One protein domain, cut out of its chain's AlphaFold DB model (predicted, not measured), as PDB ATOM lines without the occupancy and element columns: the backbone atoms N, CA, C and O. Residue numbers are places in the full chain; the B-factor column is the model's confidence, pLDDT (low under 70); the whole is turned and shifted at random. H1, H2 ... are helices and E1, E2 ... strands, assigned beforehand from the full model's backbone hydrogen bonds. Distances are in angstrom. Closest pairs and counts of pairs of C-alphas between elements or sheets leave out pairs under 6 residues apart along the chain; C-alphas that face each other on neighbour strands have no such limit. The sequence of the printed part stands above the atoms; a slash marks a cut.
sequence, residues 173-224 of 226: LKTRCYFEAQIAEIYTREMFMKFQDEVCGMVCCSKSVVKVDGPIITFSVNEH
ATOM      1  N   LEU A 173      29.753  36.692   7.389       80.19
ATOM      2  CA  LEU A 173      30.219  36.852   6.012       80.19
ATOM      3  C   LEU A 173      31.756  36.800   5.978       80.19
ATOM      4  O   LEU A 173      32.417  37.511   6.738       80.19
ATOM      5  N   LYS A 174      32.324  35.957   5.111       76.31
ATOM      6  CA  LYS A 174      33.774  35.837   4.891       76.31
ATOM      7  C   LYS A 174      34.258  36.837   3.840       76.31
ATOM      8  O   LYS A 174      35.395  37.300   3.913       76.31
ATOM      9  N   THR A 175      33.404  37.198   2.885       71.31
ATOM     10  CA  THR A 175      33.724  38.112   1.784       71.31
ATOM     11  C   THR A 175      32.883  39.390   1.888       71.31
ATOM     12  O   THR A 175      31.946  39.512   2.674       71.31
ATOM     13  N   ARG A 176      33.241  40.416   1.106       70.94
ATOM     14  CA  ARG A 176      32.465  41.667   0.977       70.94
ATOM     15  C   ARG A 176      31.537  41.660  -0.244       70.94
ATOM     16  O   ARG A 176      31.175  42.719  -0.755       70.94
ATOM     17  N   CYS A 177      31.195  40.482  -0.761       70.81
ATOM     18  CA  CYS A 177      30.422  40.340  -1.989       70.81
ATOM     19  C   CYS A 177      28.917  40.452  -1.723       70.81
ATOM     20  O   CYS A 177      28.385  39.851  -0.795       70.81
ATOM     21  N   TYR A 178      28.208  41.177  -2.588       75.06
ATOM     22  CA  TYR A 178      26.781  41.465  -2.406       75.06
ATOM     23  C   TYR A 178      25.878  40.216  -2.466       75.06
ATOM     24  O   TYR A 178      24.842  40.163  -1.807       75.06
ATOM     25  N   PHE A 179      26.267  39.194  -3.233       78.94
ATOM     26  CA  PHE A 179      25.537  37.923  -3.313       78.94
ATOM     27  C   PHE A 179      25.690  37.066  -2.051       78.94
ATOM     28  O   PHE A 179      24.780  36.318  -1.716       78.94
ATOM     29  N   GLU A 180      26.793  37.201  -1.312       80.69
ATOM     30  CA  GLU A 180      27.001  36.456  -0.069       80.69
ATOM     31  C   GLU A 180      26.013  36.894   1.015       80.69
ATOM     32  O   GLU A 180      25.386  36.052   1.651       80.69
ATOM     33  N   ALA A 181      25.806  38.206   1.159       79.81
ATOM     34  CA  ALA A 181      24.831  38.758   2.095       79.81
ATOM     35  C   ALA A 181      23.392  38.322   1.766       79.81
ATOM     36  O   ALA A 181      22.650  37.942   2.662       79.81
ATOM     37  N   GLN A 182      23.014  38.316   0.483       83.12
ATOM     38  CA  GLN A 182      21.679  37.872   0.061       83.12
ATOM     39  C   GLN A 182      21.442  36.383   0.323       83.12
ATOM     40  O   GLN A 182      20.378  35.993   0.789       83.12
ATOM     41  N   ILE A 183      22.426  35.533   0.017       82.56
ATOM     42  CA  ILE A 183      22.283  34.083   0.193       82.56
ATOM     43  C   ILE A 183      22.275  33.714   1.684       82.56
ATOM     44  O   ILE A 183      21.569  32.781   2.061       82.56
ATOM     45  N   ALA A 184      22.978  34.468   2.538       80.00
ATOM     46  CA  ALA A 184      22.963  34.279   3.991       80.00
ATOM     47  C   ALA A 184      21.557  34.397   4.609       80.00
ATOM     48  O   ALA A 184      21.294  33.774   5.633       80.00
ATOM     49  N   GLU A 185      20.658  35.170   3.990       77.69
ATOM     50  CA  GLU A 185      19.271  35.336   4.446       77.69
ATOM     51  C   GLU A 185      18.335  34.216   3.963       77.69
ATOM     52  O   GLU A 185      17.259  34.022   4.528       77.69
ATOM     53  N   ILE A 186      18.721  33.476   2.918       80.62
ATOM     54  CA  ILE A 186      17.856  32.496   2.241       80.62
ATOM     55  C   ILE A 186      18.264  31.058   2.587       80.62
ATOM     56  O   ILE A 186      17.417  30.168   2.658       80.62
ATOM     57  N   TYR A 187      19.561  30.800   2.756       77.00
ATOM     58  CA  TYR A 187      20.088  29.447   2.926       77.00
ATOM     59  C   TYR A 187      20.095  28.996   4.384       77.00
ATOM     60  O   TYR A 187      20.328  29.779   5.303       77.00
ATOM     61  N   THR A 188      19.923  27.685   4.593       75.88
ATOM     62  CA  THR A 188      20.253  27.070   5.883       75.88
ATOM     63  C   THR A 188      21.748  27.226   6.149       75.88
ATOM     64  O   THR A 188      22.558  27.279   5.219       75.88
ATOM     65  N   ARG A 189      22.143  27.266   7.424       74.56
ATOM     66  CA  ARG A 189      23.531  27.544   7.809       74.56
ATOM     67  C   ARG A 189      24.539  26.562   7.199       74.56
ATOM     68  O   ARG A 189      25.600  26.993   6.758       74.56
ATOM     69  N   GLU A 190      24.202  25.275   7.106       76.56
ATOM     70  CA  GLU A 190      25.061  24.277   6.450       76.56
ATOM     71  C   GLU A 190      25.235  24.543   4.952       76.56
ATOM     72  O   GLU A 190      26.341  24.447   4.418       76.56
ATOM     73  N   MET A 191      24.143  24.893   4.270       81.38
ATOM     74  CA  MET A 191      24.182  25.186   2.842       81.38
ATOM     75  C   MET A 191      24.942  26.488   2.578       81.38
ATOM     76  O   MET A 191      25.699  26.580   1.614       81.38
ATOM     77  N   PHE A 192      24.799  27.469   3.473       83.69
ATOM     78  CA  PHE A 192      25.551  28.716   3.427       83.69
ATOM     79  C   PHE A 192      27.052  28.500   3.656       83.69
ATOM     80  O   PHE A 192      27.851  29.076   2.927       83.69
ATOM     81  N   MET A 193      27.459  27.634   4.593       79.44
ATOM     82  CA  MET A 193      28.882  27.320   4.792       79.44
ATOM     83  C   MET A 193      29.511  26.673   3.556       79.44
ATOM     84  O   MET A 193      30.591  27.083   3.140       79.44
ATOM     85  N   LYS A 194      28.811  25.726   2.920       83.31
ATOM     86  CA  LYS A 194      29.267  25.127   1.654       83.31
ATOM     87  C   LYS A 194      29.377  26.174   0.546       83.31
ATOM     88  O   LYS A 194      30.371  26.215  -0.165       83.31
ATOM     89  N   PHE A 195      28.386  27.059   0.441       84.19
ATOM     90  CA  PHE A 195      28.425  28.177  -0.500       84.19
ATOM     91  C   PHE A 195      29.610  29.122  -0.233       84.19
ATOM     92  O   PHE A 195      30.271  29.549  -1.174       84.19
ATOM     93  N   GLN A 196      29.912  29.434   1.030       82.38
ATOM     94  CA  GLN A 196      31.049  30.285   1.382       82.38
ATOM     95  C   GLN A 196      32.391  29.663   1.007       82.38
ATOM     96  O   GLN A 196      33.274  30.394   0.568       82.38
ATOM     97  N   ASP A 197      32.557  28.351   1.161       82.25
ATOM     98  CA  ASP A 197      33.790  27.677   0.747       82.25
ATOM     99  C   ASP A 197      33.987  27.759  -0.778       82.25
ATOM    100  O   ASP A 197      35.080  28.103  -1.232       82.25
ATOM    101  N   GLU A 198      32.920  27.592  -1.564       83.19
ATOM    102  CA  GLU A 198      32.942  27.791  -3.024       83.19
ATOM    103  C   GLU A 198      33.255  29.253  -3.411       83.19
ATOM    104  O   GLU A 198      34.082  29.523  -4.286       83.19
ATOM    105  N   VAL A 199      32.635  30.232  -2.738       79.19
ATOM    106  CA  VAL A 199      32.883  31.664  -2.990       79.19
ATOM    107  C   VAL A 199      34.313  32.056  -2.624       79.19
ATOM    108  O   VAL A 199      34.963  32.762  -3.394       79.19
ATOM    109  N   CYS A 200      34.831  31.589  -1.486       72.12
ATOM    110  CA  CYS A 200      36.222  31.814  -1.105       72.12
ATOM    111  C   CYS A 200      37.192  31.200  -2.128       72.12
ATOM    112  O   CYS A 200      38.166  31.860  -2.489       72.12
ATOM    113  N   GLY A 201      36.902  30.005  -2.656       71.38
ATOM    114  CA  GLY A 201      37.684  29.393  -3.737       71.38
ATOM    115  C   GLY A 201      37.700  30.238  -5.018       71.38
ATOM    116  O   GLY A 201      38.749  30.439  -5.632       71.38
ATOM    117  N   MET A 202      36.562  30.837  -5.376       68.75
ATOM    118  CA  MET A 202      36.437  31.708  -6.552       68.75
ATOM    119  C   MET A 202      37.258  33.002  -6.435       68.75
ATOM    120  O   MET A 202      37.843  33.454  -7.419       68.75
ATOM    121  N   VAL A 203      37.322  33.607  -5.243       64.00
ATOM    122  CA  VAL A 203      38.093  34.845  -4.994       64.00
ATOM    123  C   VAL A 203      39.604  34.613  -5.133       64.00
ATOM    124  O   VAL A 203      40.342  35.542  -5.461       64.00
ATOM    125  N   CYS A 204      40.065  33.375  -4.956       61.75
ATOM    126  CA  CYS A 204      41.463  32.980  -5.131       61.75
ATOM    127  C   CYS A 204      41.861  32.693  -6.591       61.75
ATOM    128  O   CYS A 204      43.023  32.381  -6.860       61.75
ATOM    129  N   CYS A 205      40.931  32.809  -7.542       64.81
ATOM    130  CA  CYS A 205      41.197  32.577  -8.957       64.81
ATOM    131  C   CYS A 205      41.616  33.877  -9.659       64.81
ATOM    132  O   CYS A 205      40.814  34.801  -9.820       64.81
ATOM    133  N   SER A 206      42.856  33.948 -10.147       70.81
ATOM    134  CA  SER A 206      43.298  35.031 -11.029       70.81
ATOM    135  C   SER A 206      43.218  34.584 -12.491       70.81
ATOM    136  O   SER A 206      43.685  33.506 -12.854       70.81
ATOM    137  N   LYS A 207      42.600  35.403 -13.354       77.44
ATOM    138  CA  LYS A 207      42.585  35.159 -14.805       77.44
ATOM    139  C   LYS A 207      43.603  36.047 -15.507       77.44
ATOM    140  O   LYS A 207      43.626  37.258 -15.290       77.44
ATOM    141  N   SER A 208      44.398  35.461 -16.391       80.56
ATOM    142  CA  SER A 208      45.329  36.176 -17.264       80.56
ATOM    143  C   SER A 208      45.109  35.768 -18.720       80.56
ATOM    144  O   SER A 208      44.696  34.648 -19.018       80.56
ATOM    145  N   VAL A 209      45.324  36.697 -19.652       85.00
ATOM    146  CA  VAL A 209      45.212  36.414 -21.090       85.00
ATOM    147  C   VAL A 209      46.491  35.720 -21.540       85.00
ATOM    148  O   VAL A 209      47.577  36.266 -21.368       85.00
ATOM    149  N   VAL A 210      46.359  34.532 -22.126       87.56
ATOM    150  CA  VAL A 210      47.496  33.761 -22.655       87.56
ATOM    151  C   VAL A 210      47.678  34.016 -24.141       87.56
ATOM    152  O   VAL A 210      48.804  34.111 -24.620       87.56
ATOM    153  N   LYS A 211      46.572  34.113 -24.888       87.31
ATOM    154  CA  LYS A 211      46.618  34.238 -26.345       87.31
ATOM    155  C   LYS A 211      45.390  34.957 -26.889       87.31
ATOM    156  O   LYS A 211      44.292  34.802 -26.361       87.31
ATOM    157  N   VAL A 212      45.583  35.714 -27.964       85.38
ATOM    158  CA  VAL A 212      44.507  36.341 -28.739       85.38
ATOM    159  C   VAL A 212      44.702  35.954 -30.203       85.38
ATOM    160  O   VAL A 212      45.636  36.431 -30.842       85.38
ATOM    161  N   ASP A 213      43.834  35.085 -30.719       88.56
ATOM    162  CA  ASP A 213      43.808  34.643 -32.116       88.56
ATOM    163  C   ASP A 213      42.536  35.191 -32.786       88.56
ATOM    164  O   ASP A 213      41.490  34.537 -32.851       88.56
ATOM    165  N   GLY A 214      42.607  36.435 -33.268       85.44
ATOM    166  CA  GLY A 214      41.479  37.103 -33.922       85.44
ATOM    167  C   GLY A 214      40.280  37.275 -32.974       85.44
ATOM    168  O   GLY A 214      40.430  37.939 -31.949       85.44
ATOM    169  N   PRO A 215      39.086  36.719 -33.279       90.12
ATOM    170  CA  PRO A 215      37.919  36.828 -32.400       90.12
ATOM    171  C   PRO A 215      38.004  35.935 -31.151       90.12
ATOM    172  O   PRO A 215      37.157  36.051 -30.267       90.12
ATOM    173  N   ILE A 216      38.989  35.033 -31.068       85.62
ATOM    174  CA  ILE A 216      39.125  34.084 -29.961       85.62
ATOM    175  C   ILE A 216      40.191  34.589 -28.984       85.62
ATOM    176  O   ILE A 216      41.350  34.778 -29.350       85.62
ATOM    177  N   ILE A 217      39.800  34.767 -27.720       86.94
ATOM    178  CA  ILE A 217      40.702  35.111 -26.613       86.94
ATOM    179  C   ILE A 217      40.796  33.908 -25.673       86.94
ATOM    180  O   ILE A 217      39.783  33.434 -25.158       86.94
ATOM    181  N   THR A 218      42.012  33.424 -25.429       88.62
ATOM    182  CA  THR A 218      42.302  32.320 -24.508       88.62
ATOM    183  C   THR A 218      42.824  32.867 -23.183       88.62
ATOM    184  O   THR A 218      43.814  33.605 -23.146       88.62
ATOM    185  N   PHE A 219      42.180  32.473 -22.086       86.88
ATOM    186  CA  PHE A 219      42.552  32.846 -20.722       86.88
ATOM    187  C   PHE A 219      43.144  31.641 -19.979       86.88
ATOM    188  O   PHE A 219      42.656  30.526 -20.146       86.88
ATOM    189  N   SER A 220      44.156  31.872 -19.140       79.25
ATOM    190  CA  SER A 220      44.573  30.938 -18.088       79.25
ATOM    191  C   SER A 220      43.945  31.389 -16.785       79.25
ATOM    192  O   SER A 220      43.973  32.581 -16.466       79.25
ATOM    193  N   VAL A 221      43.396  30.444 -16.035       79.19
ATOM    194  CA  VAL A 221      42.918  30.674 -14.674       79.19
ATOM    195  C   VAL A 221      43.895  29.977 -13.742       79.19
ATOM    196  O   VAL A 221      44.125  28.780 -13.887       79.19
ATOM    197  N   ASN A 222      44.492  30.736 -12.830       72.69
ATOM    198  CA  ASN A 222      45.398  30.215 -11.817       72.69
ATOM    199  C   ASN A 222      44.722  30.323 -10.450       72.69
ATOM    200  O   ASN A 222      44.245  31.395 -10.074       72.69
ATOM    201  N   GLU A 223      44.707  29.220  -9.710       69.38
ATOM    202  CA  GLU A 223      44.238  29.177  -8.327       69.38
ATOM    203  C   GLU A 223      45.399  29.495  -7.380       69.38
ATOM    204  O   GLU A 223      46.455  28.861  -7.429       69.38
ATOM    205  N   HIS A 224      45.214  30.493  -6.518       60.38
ATOM    206  CA  HIS A 224      46.157  30.814  -5.454       60.38
ATOM    207  C   HIS A 224      45.667  30.203  -4.139       60.38
ATOM    208  O   HIS A 224      44.807  30.766  -3.465       60.38
TER     209      HIS A 224
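This is residues 173 to 224 of the 226 residues of an uncharacterized protein of Tetracentron sinense (UniProt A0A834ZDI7). The model is a long rod made of two parts set end to end: helices H1 and H2 side by side, H2 folded back beside H1, and then a two-stranded ribbon, E1 and E2, that reaches away from the far end of H2. The ribbon has no helix over it. The printed part has 52 residues, with two named helices and then two named strands in the order H1, H2, E1, E2; the sheet's order is E1 - E2, antiparallel, and the class is mixed, helices and strands. The whole is extended, with a radius of gyration of the C-alphas of 15.4 A and spans of 46 by 22 by 17 A.

H1 is residues 178 to 186, 13.5 A from first to last C-alpha, and begins at C-alpha 178 (26.781, 41.465, -2.406). H2, residues 189 to 203, is 20.7 A long. E1, residues 205 to 213, measures 23.4 A. E2, residues 216 to 223, measures 22.8 A and ends at C-alpha 223 (44.238, 29.177, -8.327).

H1 and H2 form a helical hairpin, with a shallow tilt of 13 degrees, opposite ways. They only just touch, with 3 pairs of C-alphas within 8 A, H2 with residues 192 to 196 alone; the closest C-alphas are those of Ala 184 and Phe 192, 6.2 A apart. E1 and E2 form a hairpin, antiparallel at 156 degrees, with N 208 and O 220 at 2.9 A and N 218 and O 211 at 2.8 A, within hydrogen-bond range. H1 is apart from E1 and E2; H2 and E2 are only just apart, their closest C-alphas at 8.0 A. Every O i to N i+4 pair is within hydrogen-bond range in H2, and 3 of 5 in H1.

The two C-alphas farthest apart, those of Arg 189 and Gly 214, are 46.4 A apart. The printed part has no cut, and the links H1 to H2, H2 to E1 and E1 to E2 are tight. The mean pLDDT of the printed part is 78.5; residues 202 to 205 and 223 to 224 are under 70.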